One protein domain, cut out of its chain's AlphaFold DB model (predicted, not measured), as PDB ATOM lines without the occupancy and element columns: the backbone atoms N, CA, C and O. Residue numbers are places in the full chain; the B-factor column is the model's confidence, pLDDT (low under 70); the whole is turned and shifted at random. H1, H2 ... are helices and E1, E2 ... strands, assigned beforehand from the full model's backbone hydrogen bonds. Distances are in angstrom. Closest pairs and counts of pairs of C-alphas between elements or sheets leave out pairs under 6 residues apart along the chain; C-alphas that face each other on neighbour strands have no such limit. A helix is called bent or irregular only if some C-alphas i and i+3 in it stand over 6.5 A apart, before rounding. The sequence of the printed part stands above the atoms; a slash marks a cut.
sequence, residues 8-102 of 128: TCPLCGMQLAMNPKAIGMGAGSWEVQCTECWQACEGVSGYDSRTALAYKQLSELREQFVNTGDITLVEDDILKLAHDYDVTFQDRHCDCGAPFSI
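What this domain is: This is residues 8 to 102 of the 128 residues of an uncharacterized protein of Armatimonas rosea (UniProt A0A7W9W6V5). A helical hairpin, H1 and H2, has a small two-stranded hairpin, E1 and E2, packed at its open end, near residues 52 to 59 of H1 and 82 to 89 of H2. The first printed residues make a long arm, of which residues 10 to 15 stick out free, and the last residues fold back to E1. The 95 printed residues hold, in order, E1, E2, H1 and H2, the strands antiparallel; the class is mixed, with under half of the residues in named elements. The whole is compact, with a radius of gyration of the C-alphas of 13.9 A and spans of 40 by 35 by 26 A.

Where its parts are: Start at Thr 8; residues 8 to 28 hold no named element. Find C-alpha 29 at (9.807, 203.096, 101.891), where E1 begins, residues 29 to 34, 16.5 A long. E2 follows, residues 40 to 45, 14.3 A. Next comes H1, residues 52 to 68, 24.7 A. H2, residues 75 to 89, 20.2 A, ends at C-alpha 89, (21.225, 195.515, 103.845); it is irregular, with C-alphas 84 and 87 7.1 A apart.

How they stand to each other: Look first at the hairpin E1 and E2, at 143 degrees, where N 30 and O 44 are 2.7 A apart, within hydrogen-bond range. Residues 33 to 34 of E1 also pair, antiparallel, with residues 100 to 101. The closest C-alphas of E2 and H1, Val 44 and Tyr 55, are 5.8 A apart; those of E2 and H2, Gly 43 and Phe 89, 6.7 A. H1, with residues 54 to 61 alone, touches H2, closest at the C-alphas of Ala 54 and Leu 81, 6.7 A; this helical hairpin has a shallow tilt of 28 degrees, opposite ways. E1 and H2 are apart. In H1 every O i to N i+4 pair is within hydrogen-bond range, in H2 8 of 11.

The domain as a whole: The C-alphas farthest apart, Gly 13 and Ser 49, are 41.1 A apart. The printed part has no cut, and no link is long. Check the B-factor column at residues 17 to 27, where pLDDT is under 70.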
ATOM      1  N   THR A   8      -2.204 181.620  94.291       84.56
ATOM      2  CA  THR A   8      -1.975 180.207  94.601       84.56
ATOM      3  C   THR A   8      -0.520 179.859  94.324       84.56
ATOM      4  O   THR A   8      -0.031 180.069  93.215       84.56
ATOM      5  N   CYS A   9       0.176 179.302  95.314       86.69
ATOM      6  CA  CYS A   9       1.530 178.804  95.108       86.69
ATOM      7  C   CYS A   9       1.523 177.689  94.046       86.69
ATOM      8  O   CYS A   9       0.832 176.685  94.244       86.69
ATOM      9  N   PRO A  10       2.319 177.804  92.967       85.00
ATOM     10  CA  PRO A  10       2.312 176.819  91.885       85.00
ATOM     11  C   PRO A  10       2.890 175.460  92.303       85.00
ATOM     12  O   PRO A  10       2.667 174.473  91.610       85.00
ATOM     13  N   LEU A  11       3.625 175.398  93.422       90.44
ATOM     14  CA  LEU A  11       4.264 174.173  93.900       90.44
ATOM     15  C   LEU A  11       3.419 173.419  94.936       90.44
ATOM     16  O   LEU A  11       3.164 172.234  94.764       90.44
ATOM     17  N   CYS A  12       2.992 174.080  96.019       92.56
ATOM     18  CA  CYS A  12       2.264 173.420  97.115       92.56
ATOM     19  C   CYS A  12       0.749 173.680  97.122       92.56
ATOM     20  O   CYS A  12       0.050 173.166  97.991       92.56
ATOM     21  N   GLY A  13       0.233 174.506  96.203       89.50
ATOM     22  CA  GLY A  13      -1.196 174.822  96.103       89.50
ATOM     23  C   GLY A  13      -1.740 175.721  97.217       89.50
ATOM     24  O   GLY A  13      -2.942 175.976  97.258       89.50
ATOM     25  N   MET A  14      -0.889 176.221  98.122       87.69
ATOM     26  CA  MET A  14      -1.334 177.121  99.182       87.69
ATOM     27  C   MET A  14      -1.898 178.417  98.595       87.69
ATOM     28  O   MET A  14      -1.221 179.096  97.823       87.69
ATOM     29  N   GLN A  15      -3.111 178.781  99.013       85.81
ATOM     30  CA  GLN A  15      -3.698 180.084  98.721       85.81
ATOM     31  C   GLN A  15      -3.138 181.132  99.678       85.81
ATOM     32  O   GLN A  15      -3.338 181.067 100.892       85.81
ATOM     33  N   LEU A  16      -2.441 182.116  99.127       76.69
ATOM     34  CA  LEU A  16      -1.943 183.261  99.868       76.69
ATOM     35  C   LEU A  16      -3.001 184.354  99.786       76.69
ATOM     36  O   LEU A  16      -3.192 184.953  98.733       76.69
ATOM     37  N   ALA A  17      -3.704 184.581 100.903       60.62
ATOM     38  CA  ALA A  17      -4.801 185.552 101.012       60.62
ATOM     39  C   ALA A  17      -4.383 186.973 100.611       60.62
ATOM     40  O   ALA A  17      -5.201 187.785 100.193       60.62
ATOM     41  N   MET A  18      -3.100 187.267 100.776       55.19
ATOM     42  CA  MET A  18      -2.455 188.494 100.372       55.19
ATOM     43  C   MET A  18      -1.168 188.033  99.696       55.19
ATOM     44  O   MET A  18      -0.382 187.313 100.314       55.19
ATOM     45  N   ASN A  19      -0.969 188.397  98.428       50.62
ATOM     46  CA  ASN A  19       0.357 188.360  97.808       50.62
ATOM     47  C   ASN A  19       1.348 188.970  98.831       50.62
ATOM     48  O   ASN A  19       0.948 189.943  99.483       50.62
ATOM     49  N   PRO A  20       2.532 188.382  99.107       47.59
ATOM     50  CA  PRO A  20       3.443 188.908 100.124       47.59
ATOM     51  C   PRO A  20       3.569 190.433  99.978       47.59
ATOM     52  O   PRO A  20       3.787 190.961  98.886       47.59
ATOM     53  N   LYS A  21       3.149 191.119 101.040       50.41
ATOM     54  CA  LYS A  21       2.349 192.350 101.004       50.41
ATOM     55  C   LYS A  21       3.070 193.597 100.488       50.41
ATOM     56  O   LYS A  21       4.276 193.717 100.560       50.41
ATOM     57  N   ALA A  22       2.232 194.517 100.003       39.50
ATOM     58  CA  ALA A  22       2.375 195.970  99.907       39.50
ATOM     59  C   ALA A  22       3.792 196.565  99.877       39.50
ATOM     60  O   ALA A  22       4.319 197.058 100.868       39.50
ATOM     61  N   ILE A  23       4.291 196.727  98.662       41.31
ATOM     62  CA  ILE A  23       5.171 197.845  98.342       41.31
ATOM     63  C   ILE A  23       4.465 199.167  98.691       41.31
ATOM     64  O   ILE A  23       3.341 199.402  98.242       41.31
ATOM     65  N   GLY A  24       5.126 200.040  99.455       43.19
ATOM     66  CA  GLY A  24       4.713 201.438  99.623       43.19
ATOM     67  C   GLY A  24       3.529 201.701 100.562       43.19
ATOM     68  O   GLY A  24       2.906 202.753 100.449       43.19
ATOM     69  N   MET A  25       3.193 200.794 101.489       42.00
ATOM     70  CA  MET A  25       2.256 201.137 102.579       42.00
ATOM     71  C   MET A  25       2.908 201.922 103.730       42.00
ATOM     72  O   MET A  25       2.191 202.470 104.568       42.00
ATOM     73  N   GLY A  26       4.239 202.023 103.759       53.25
ATOM     74  CA  GLY A  26       4.952 203.059 104.506       53.25
ATOM     75  C   GLY A  26       5.101 204.298 103.628       53.25
ATOM     76  O   GLY A  26       5.484 204.184 102.464       53.25
ATOM     77  N   ALA A  27       4.786 205.485 104.153       60.34
ATOM     78  CA  ALA A  27       5.063 206.738 103.457       60.34
ATOM     79  C   ALA A  27       6.572 206.808 103.167       60.34
ATOM     80  O   ALA A  27       7.337 207.051 104.083       60.34
ATOM     81  N   GLY A  28       7.016 206.541 101.935       72.31
ATOM     82  CA  GLY A  28       8.419 206.706 101.548       72.31
ATOM     83  C   GLY A  28       9.363 205.515 101.764       72.31
ATOM     84  O   GLY A  28      10.569 205.750 101.789       72.31
ATOM     85  N   SER A  29       8.898 204.263 101.879       80.38
ATOM     86  CA  SER A  29       9.807 203.096 101.891       80.38
ATOM     87  C   SER A  29       9.315 201.847 101.142       80.38
ATOM     88  O   SER A  29       8.121 201.657 100.906       80.38
ATOM     89  N   TRP A  30      10.274 201.008 100.739       80.06
ATOM     90  CA  TRP A  30      10.102 199.706 100.096       80.06
ATOM     91  C   TRP A  30      10.656 198.607 100.984       80.06
ATOM     92  O   TRP A  30      11.767 198.708 101.513       80.06
ATOM     93  N   GLU A  31       9.911 197.514 101.066       82.00
ATOM     94  CA  GLU A  31      10.411 196.260 101.606       82.00
ATOM     95  C   GLU A  31      11.217 195.501 100.546       82.00
ATOM     96  O   GLU A  31      10.917 195.557  99.354       82.00
ATOM     97  N   VAL A  32      12.231 194.774 101.001       84.94
ATOM     98  CA  VAL A  32      13.046 193.848 100.213       84.94
ATOM     99  C   VAL A  32      12.833 192.432 100.738       84.94
ATOM    100  O   VAL A  32      12.691 192.214 101.944       84.94
ATOM    101  N   GLN A  33      12.779 191.463  99.829       87.62
ATOM    102  CA  GLN A  33      12.521 190.064 100.169       87.62
ATOM    103  C   GLN A  33      13.829 189.332 100.472       87.62
ATOM    104  O   GLN A  33      14.903 189.695  99.986       87.62
ATOM    105  N   CYS A  34      13.742 188.282 101.281       90.50
ATOM    106  CA  CYS A  34      14.828 187.333 101.448       90.50
ATOM    107  C   CYS A  34      15.035 186.544 100.146       90.50
ATOM    108  O   CYS A  34      14.076 186.139  99.486       90.50
ATOM    109  N   THR A  35      16.288 186.269  99.783       91.94
ATOM    110  CA  THR A  35      16.591 185.510  98.563       91.94
ATOM    111  C   THR A  35      16.156 184.045  98.640       91.94
ATOM    112  O   THR A  35      15.923 183.446  97.591       91.94
ATOM    113  N   GLU A  36      15.984 183.479  99.840       92.56
ATOM    114  CA  GLU A  36      15.713 182.043 100.051       92.56
ATOM    115  C   GLU A  36      14.347 181.731 100.678       92.56
ATOM    116  O   GLU A  36      13.791 180.660 100.433       92.56
ATOM    117  N   CYS A  37      13.777 182.631 101.482       90.50
ATOM    118  CA  CYS A  37      12.509 182.385 102.176       90.50
ATOM    119  C   CYS A  37      11.497 183.521 101.958       90.50
ATOM    120  O   CYS A  37      11.720 184.432 101.171       90.50
ATOM    121  N   TRP A  38      10.344 183.438 102.617       87.38
ATOM    122  CA  TRP A  38       9.235 184.382 102.449       87.38
ATOM    123  C   TRP A  38       9.385 185.695 103.228       87.38
ATOM    124  O   TRP A  38       8.552 186.584 103.071       87.38
ATOM    125  N   GLN A  39      10.371 185.782 104.124       87.56
ATOM    126  CA  GLN A  39      10.557 186.935 104.998       87.56
ATOM    127  C   GLN A  39      10.933 188.174 104.189       87.56
ATOM    128  O   GLN A  39      11.686 188.094 103.218       87.56
ATOM    129  N   ALA A  40      10.476 189.325 104.665       84.38
ATOM    130  CA  ALA A  40      10.818 190.627 104.121       84.38
ATOM    131  C   ALA A  40      11.320 191.540 105.239       84.38
ATOM    132  O   ALA A  40      11.028 191.323 106.417       84.38
ATOM    133  N   CYS A  41      12.059 192.577 104.870       82.69
ATOM    134  CA  CYS A  41      12.366 193.683 105.767       82.69
ATOM    135  C   CYS A  41      12.237 195.006 105.018       82.69
ATOM    136  O   CYS A  41      12.317 195.036 103.793       82.69
ATOM    137  N   GLU A  42      12.062 196.114 105.735       82.44
ATOM    138  CA  GLU A  42      12.181 197.441 105.133       82.44
ATOM    139  C   GLU A  42      13.606 197.616 104.597       82.44
ATOM    140  O   GLU A  42      14.554 197.573 105.371       82.44
ATOM    141  N   GLY A  43      13.781 197.778 103.289       78.31
ATOM    142  CA  GLY A  43      15.099 197.912 102.670       78.31
ATOM    143  C   GLY A  43      15.366 199.339 102.236       78.31
ATOM    144  O   GLY A  43      16.262 200.005 102.740       78.31
ATOM    145  N   VAL A  44      14.560 199.839 101.305       87.19
ATOM    146  CA  VAL A  44      14.859 201.076 100.581       87.19
ATOM    147  C   VAL A  44      13.953 202.195 101.075       87.19
ATOM    148  O   VAL A  44      12.744 202.135 100.892       87.19
ATOM    149  N   SER A  45      14.517 203.258 101.642       87.69
ATOM    150  CA  SER A  45      13.755 204.437 102.069       87.69
ATOM    151  C   SER A  45      14.116 205.673 101.247       87.69
ATOM    152  O   SER A  45      15.288 205.939 100.982       87.69
ATOM    153  N   GLY A  46      13.101 206.460 100.889       87.69
ATOM    154  CA  GLY A  46      13.237 207.797 100.316       87.69
ATOM    155  C   GLY A  46      13.720 208.843 101.327       87.69
ATOM    156  O   GLY A  46      14.139 209.927 100.926       87.69
ATOM    157  N   TYR A  47      13.684 208.524 102.624       88.00
ATOM    158  CA  TYR A  47      14.178 209.388 103.700       88.00
ATOM    159  C   TYR A  47      15.597 209.038 104.162       88.00
ATOM    160  O   TYR A  47      16.226 209.842 104.850       88.00
ATOM    161  N   ASP A  48      16.118 207.869 103.787       88.69
ATOM    162  CA  ASP A  48      17.515 207.499 104.012       88.69
ATOM    163  C   ASP A  48      18.352 207.946 102.811       88.69
ATOM    164  O   ASP A  48      18.166 207.469 101.692       88.69
ATOM    165  N   SER A  49      19.303 208.854 103.035       89.62
ATOM    166  CA  SER A  49      20.163 209.393 101.977       89.62
ATOM    167  C   SER A  49      20.980 208.324 101.246       89.62
ATOM    168  O   SER A  49      21.350 208.540 100.094       89.62
ATOM    169  N   ARG A  50      21.224 207.164 101.870       90.88
ATOM    170  CA  ARG A  50      21.930 206.029 101.255       90.88
ATOM    171  C   ARG A  50      21.080 205.300 100.221       90.88
ATOM    172  O   ARG A  50      21.632 204.694  99.313       90.88
ATOM    173  N   THR A  51      19.755 205.356 100.351       91.75
ATOM    174  CA  THR A  51      18.815 204.603  99.507       91.75
ATOM    175  C   THR A  51      17.803 205.489  98.781       91.75
ATOM    176  O   THR A  51      17.011 204.983  97.995       91.75
ATOM    177  N   ALA A  52      17.823 206.810  98.986       91.62
ATOM    178  CA  ALA A  52      16.846 207.729  98.403       91.62
ATOM    179  C   ALA A  52      16.861 207.738  96.865       91.62
ATOM    180  O   ALA A  52      15.811 207.865  96.230       91.62
ATOM    181  N   LEU A  53      18.036 207.566  96.250       93.62
ATOM    182  CA  LEU A  53      18.140 207.439  94.796       93.62
ATOM    183  C   LEU A  53      17.535 206.112  94.310       93.62
ATOM    184  O   LEU A  53      16.696 206.132  93.411       93.62
ATOM    185  N   ALA A  54      17.868 204.995  94.965       91.81
ATOM    186  CA  ALA A  54      17.254 203.697  94.683       91.81
ATOM    187  C   ALA A  54      15.728 203.736  94.858       91.81
ATOM    188  O   ALA A  54      15.007 203.210  94.019       91.81
ATOM    189  N   TYR A  55      15.222 204.423  95.889       90.75
ATOM    190  CA  TYR A  55      13.786 204.625  96.105       90.75
ATOM    191  C   TYR A  55      13.122 205.269  94.884       90.75
ATOM    192  O   TYR A  55      12.074 204.812  94.417       90.75
ATOM    193  N   LYS A  56      13.728 206.343  94.364       90.88
ATOM    194  CA  LYS A  56      13.208 207.064  93.201       90.88
ATOM    195  C   LYS A  56      13.230 206.178  91.952       90.88
ATOM    196  O   LYS A  56      12.210 206.074  91.281       90.88
ATOM    197  N   GLN A  57      14.346 205.500  91.690       92.94
ATOM    198  CA  GLN A  57      14.495 204.625  90.524       92.94
ATOM    199  C   GLN A  57      13.534 203.429  90.581       92.94
ATOM    200  O   GLN A  57      12.875 203.123  89.592       92.94
ATOM    201  N   LEU A  58      13.358 202.802  91.749       90.25
ATOM    202  CA  LEU A  58      12.354 201.750  91.946       90.25
ATOM    203  C   LEU A  58      10.926 202.248  91.716       90.25
ATOM    204  O   LEU A  58      10.095 201.506  91.194       90.25
ATOM    205  N   SER A  59      10.633 203.499  92.075       87.69
ATOM    206  CA  SER A  59       9.323 204.103  91.818       87.69
ATOM    207  C   SER A  59       9.066 204.268  90.317       87.69
ATOM    208  O   SER A  59       7.995 203.889  89.848       87.69
ATOM    209  N   GLU A  60      10.057 204.748  89.563       90.75
ATOM    210  CA  GLU A  60       9.988 204.902  88.101       90.75
ATOM    211  C   GLU A  60       9.834 203.542  87.393       90.75
ATOM    212  O   GLU A  60       8.945 203.367  86.560       90.75
ATOM    213  N   LEU A  61      10.631 202.542  87.783       90.12
ATOM    214  CA  LEU A  61      10.545 201.185  87.230       90.12
ATOM    215  C   LEU A  61       9.206 200.514  87.558       90.12
ATOM    216  O   LEU A  61       8.632 199.820  86.717       90.12
ATOM    217  N   ARG A  62       8.660 200.744  88.759       86.88
ATOM    218  CA  ARG A  62       7.313 200.279  89.103       86.88
ATOM    219  C   ARG A  62       6.275 200.900  88.184       86.88
ATOM    220  O   ARG A  62       5.409 200.176  87.709       86.88
ATOM    221  N   GLU A  63       6.325 202.209  87.950       85.81
ATOM    222  CA  GLU A  63       5.393 202.883  87.038       85.81
ATOM    223  C   GLU A  63       5.504 202.334  85.613       85.81
ATOM    224  O   GLU A  63       4.484 202.050  84.983       85.81
ATOM    225  N   GLN A  64       6.724 202.098  85.126       87.56
ATOM    226  CA  GLN A  64       6.950 201.466  83.829       87.56
ATOM    227  C   GLN A  64       6.315 200.072  83.766       87.56
ATOM    228  O   GLN A  64       5.522 199.813  82.863       87.56
ATOM    229  N   PHE A  65       6.592 199.205  84.744       84.56
ATOM    230  CA  PHE A  65       6.005 197.865  84.808       84.56
ATOM    231  C   PHE A  65       4.476 197.900  84.895       84.56
ATOM    232  O   PHE A  65       3.803 197.121  84.232       84.56
ATOM    233  N   VAL A  66       3.912 198.813  85.686       80.38
ATOM    234  CA  VAL A  66       2.461 199.004  85.818       80.38
ATOM    235  C   VAL A  66       1.816 199.362  84.477       80.38
ATOM    236  O   VAL A  66       0.726 198.876  84.178       80.38
ATOM    237  N   ASN A  67       2.486 200.190  83.677       84.88
ATOM    238  CA  ASN A  67       1.973 200.661  82.394       84.88
ATOM    239  C   ASN A  67       2.120 199.628  81.268       84.88
ATOM    240  O   ASN A  67       1.300 199.616  80.352       84.88
ATOM    241  N   THR A  68       3.158 198.789  81.301       85.81
ATOM    242  CA  THR A  68       3.461 197.840  80.212       85.81
ATOM    243  C   THR A  68       3.031 196.411  80.516       85.81
ATOM    244  O   THR A  68       2.706 195.655  79.607       85.81
ATOM    245  N   GLY A  69       3.077 196.021  81.786       79.81
ATOM    246  CA  GLY A  69       2.946 194.642  82.249       79.81
ATOM    247  C   GLY A  69       4.068 193.706  81.860       79.81
ATOM    248  O   GLY A  69       3.975 192.505  82.113       79.81
ATOM    249  N   ASP A  70       5.140 194.248  81.300       85.75
ATOM    250  CA  ASP A  70       6.277 193.481  80.838       85.75
ATOM    251  C   ASP A  70       7.443 193.628  81.817       85.75
ATOM    252  O   ASP A  70       8.086 194.677  81.908       85.75
ATOM    253  N   ILE A  71       7.703 192.552  82.563       84.19
ATOM    254  CA  ILE A  71       8.798 192.485  83.536       84.19
ATOM    255  C   ILE A  71      10.172 192.556  82.860       84.19
ATOM    256  O   ILE A  71      11.121 193.043  83.468       84.19
ATOM    257  N   THR A  72      10.283 192.128  81.598       90.12
ATOM    258  CA  THR A  72      11.564 192.107  80.874       90.12
ATOM    259  C   THR A  72      12.075 193.516  80.582       90.12
ATOM    260  O   THR A  72      13.278 193.723  80.467       90.12
ATOM    261  N   LEU A  73      11.176 194.508  80.546       90.88
ATOM    262  CA  LEU A  73      11.523 195.913  80.326       90.88
ATOM    263  C   LEU A  73      12.137 196.603  81.550       90.88
ATOM    264  O   LEU A  73      12.610 197.728  81.421       90.88
ATOM    265  N   VAL A  74      12.081 195.973  82.724       90.38
ATOM    266  CA  VAL A  74      12.571 196.543  83.992       90.38
ATOM    267  C   VAL A  74      13.583 195.638  84.697       90.38
ATOM    268  O   VAL A  74      14.206 196.058  85.667       90.38
ATOM    269  N   GLU A  75      13.744 194.392  84.245       92.00
ATOM    270  CA  GLU A  75      14.535 193.367  84.934       92.00
ATOM    271  C   GLU A  75      16.020 193.732  85.039       92.00
ATOM    272  O   GLU A  75      16.571 193.687  86.139       92.00
ATOM    273  N   ASP A  76      16.649 194.169  83.946       96.56
ATOM    274  CA  ASP A  76      18.071 194.538  83.949       96.56
ATOM    275  C   ASP A  76      18.365 195.718  84.888       96.56
ATOM    276  O   ASP A  76      19.351 195.707  85.630       96.56
ATOM    277  N   ASP A  77      17.478 196.715  84.914       96.38
ATOM    278  CA  ASP A  77      17.620 197.876  85.792       96.38
ATOM    279  C   ASP A  77      17.416 197.502  87.265       96.38
ATOM    280  O   ASP A  77      18.135 197.999  88.133       96.38
ATOM    281  N   ILE A  78      16.500 196.576  87.567       93.62
ATOM    282  CA  ILE A  78      16.342 196.036  88.923       93.62
ATOM    283  C   ILE A  78      17.590 195.275  89.368       93.62
ATOM    284  O   ILE A  78      18.057 195.476  90.490       93.62
ATOM    285  N   LEU A  79      18.148 194.423  88.506       95.38
ATOM    286  CA  LEU A  79      19.367 193.676  88.821       95.38
ATOM    287  C   LEU A  79      20.547 194.617  89.073       95.38
ATOM    288  O   LEU A  79      21.341 194.384  89.988       95.38
ATOM    289  N   LYS A  80      20.633 195.713  88.317       96.56
ATOM    290  CA  LYS A  80      21.621 196.763  88.551       96.56
ATOM    291  C   LYS A  80      21.405 197.470  89.892       96.56
ATOM    292  O   LYS A  80      22.359 197.639  90.643       96.56
ATOM    293  N   LEU A  81      20.166 197.834  90.230       94.38
ATOM    294  CA  LEU A  81      19.856 198.429  91.534       94.38
ATOM    295  C   LEU A  81      20.203 197.489  92.692       94.38
ATOM    296  O   LEU A  81      20.769 197.936  93.685       94.38
ATOM    297  N   ALA A  82      19.910 196.198  92.563       94.00
ATOM    298  CA  ALA A  82      20.298 195.201  93.553       94.00
ATOM    299  C   ALA A  82      21.826 195.144  93.712       94.00
ATOM    300  O   ALA A  82      22.334 195.223  94.828       94.00
ATOM    301  N   HIS A  83      22.571 195.108  92.602       95.75
ATOM    302  CA  HIS A  83      24.033 195.144  92.635       95.75
ATOM    303  C   HIS A  83      24.581 196.374  93.376       95.75
ATOM    304  O   HIS A  83      25.488 196.245  94.198       95.75
ATOM    305  N   ASP A  84      24.007 197.548  93.114       95.06
ATOM    306  CA  ASP A  84      24.490 198.818  93.654       95.06
ATOM    307  C   ASP A  84      24.089 199.034  95.130       95.06
ATOM    308  O   ASP A  84      24.838 199.658  95.886       95.06
ATOM    309  N   TYR A  85      22.925 198.528  95.562       93.25
ATOM    310  CA  TYR A  85      22.322 198.894  96.852       93.25
ATOM    311  C   TYR A  85      22.107 197.742  97.835       93.25
ATOM    312  O   TYR A  85      21.936 198.026  99.022       93.25
ATOM    313  N   ASP A  86      22.183 196.467  97.438       92.69
ATOM    314  CA  ASP A  86      22.001 195.352  98.387       92.69
ATOM    315  C   ASP A  86      23.063 195.359  99.500       92.69
ATOM    316  O   ASP A  86      22.822 194.888 100.615       92.69
ATOM    317  N   VAL A  87      24.215 195.995  99.248       90.69
ATOM    318  CA  VAL A  87      25.241 196.267 100.265       90.69
ATOM    319  C   VAL A  87      24.695 196.992 101.496       90.69
ATOM    320  O   VAL A  87      25.149 196.759 102.613       90.69
ATOM    321  N   THR A  88      23.670 197.824 101.318       88.25
ATOM    322  CA  THR A  88      23.058 198.597 102.404       88.25
ATOM    323  C   THR A  88      22.241 197.736 103.374       88.25
ATOM    324  O   THR A  88      21.925 198.196 104.475       88.25
ATOM    325  N   PHE A  89      21.952 196.478 103.014       82.38
ATOM    326  CA  PHE A  89      21.225 195.515 103.845       82.38
ATOM    327  C   PHE A  89      22.120 194.416 104.421       82.38
ATOM    328  O   PHE A  89      21.604 193.554 105.120       82.38
ATOM    329  N   GLN A  90      23.434 194.422 104.171       80.31
ATOM    330  CA  GLN A  90      24.331 193.314 104.545       80.31
ATOM    331  C   GLN A  90      24.361 193.008 106.043       80.31
ATOM    332  O   GLN A  90      24.517 191.857 106.434       80.31
ATOM    333  N   ASP A  91      24.162 194.016 106.890       83.69
ATOM    334  CA  ASP A  91      24.094 193.821 108.341       83.69
ATOM    335  C   ASP A  91      22.765 193.185 108.793       83.69
ATOM    336  O   ASP A  91      22.616 192.776 109.945       83.69
ATOM    337  N   ARG A  92      21.784 193.087 107.890       83.94
ATOM    338  CA  ARG A  92      20.470 192.489 108.123       83.94
ATOM    339  C   ARG A  92      20.448 191.114 107.477       83.94
ATOM    340  O   ARG A  92      20.364 190.976 106.261       83.94
ATOM    341  N   HIS A  93      20.480 190.086 108.309       83.50
ATOM    342  CA  HIS A  93      20.290 188.718 107.851       83.50
ATOM    343  C   HIS A  93      18.861 188.293 108.133       83.50
ATOM    344  O   HIS A  93      18.291 188.632 109.172       83.50
ATOM    345  N   CYS A  94      18.277 187.551 107.200       90.69
ATOM    346  CA  CYS A  94      17.039 186.855 107.480       90.69
ATOM    347  C   CYS A  94      17.289 185.770 108.542       90.69
ATOM    348  O   CYS A  94      18.383 185.209 108.603       90.69
ATOM    349  N   ASP A  95      16.269 185.400 109.317       91.19
ATOM    350  CA  ASP A  95      16.343 184.286 110.274       91.19
ATOM    351  C   ASP A  95      16.757 182.953 109.620       91.19
ATOM    352  O   ASP A  95      17.283 182.066 110.287       91.19
ATOM    353  N   CYS A  96      16.554 182.803 108.304       91.25
ATOM    354  CA  CYS A  96      17.032 181.640 107.550       91.25
ATOM    355  C   CYS A  96      18.528 181.703 107.170       91.25
ATOM    356  O   CYS A  96      19.034 180.765 106.559       91.25
ATOM    357  N   GLY A  97      19.230 182.791 107.499       91.75
ATOM    358  CA  GLY A  97      20.648 183.025 107.209       91.75
ATOM    359  C   GLY A  97      20.947 183.627 105.832       91.75
ATOM    360  O   GLY A  97      22.084 184.013 105.576       91.75
ATOM    361  N   ALA A  98      19.953 183.733 104.951       93.25
ATOM    362  CA  ALA A  98      20.123 184.302 103.618       93.25
ATOM    363  C   ALA A  98      19.984 185.839 103.605       93.25
ATOM    364  O   ALA A  98      19.311 186.405 104.478       93.25
ATOM    365  N   PRO A  99      20.594 186.521 102.618       93.00
ATOM    366  CA  PRO A  99      20.498 187.968 102.494       93.00
ATOM    367  C   PRO A  99      19.112 188.418 102.016       93.00
ATOM    368  O   PRO A  99      18.311 187.643 101.482       93.00
ATOM    369  N   PHE A 100      18.859 189.713 102.186       91.56
ATOM    370  CA  PHE A 100      17.775 190.417 101.513       91.56
ATOM    371  C   PHE A 100      18.280 191.062 100.223       91.56
ATOM    372  O   PHE A 100      19.445 191.449 100.145       91.56
ATOM    373  N   SER A 101      17.407 191.187  99.225       92.19
ATOM    374  CA  SER A 101      17.761 191.799  97.943       92.19
ATOM    375  C   SER A 101      16.592 192.560  97.331       92.19
ATOM    376  O   SER A 101      15.442 192.121  97.411       92.19
ATOM    377  N   ILE A 102      16.893 193.668  96.651       91.44
ATOM    378  CA  ILE A 102      15.937 194.389  95.796       91.44
ATOM    379  C   ILE A 102      15.418 193.487  94.664       91.44
ATOM    380  O   ILE A 102      14.257 193.589  94.271       91.44
TER     381      ILE A 102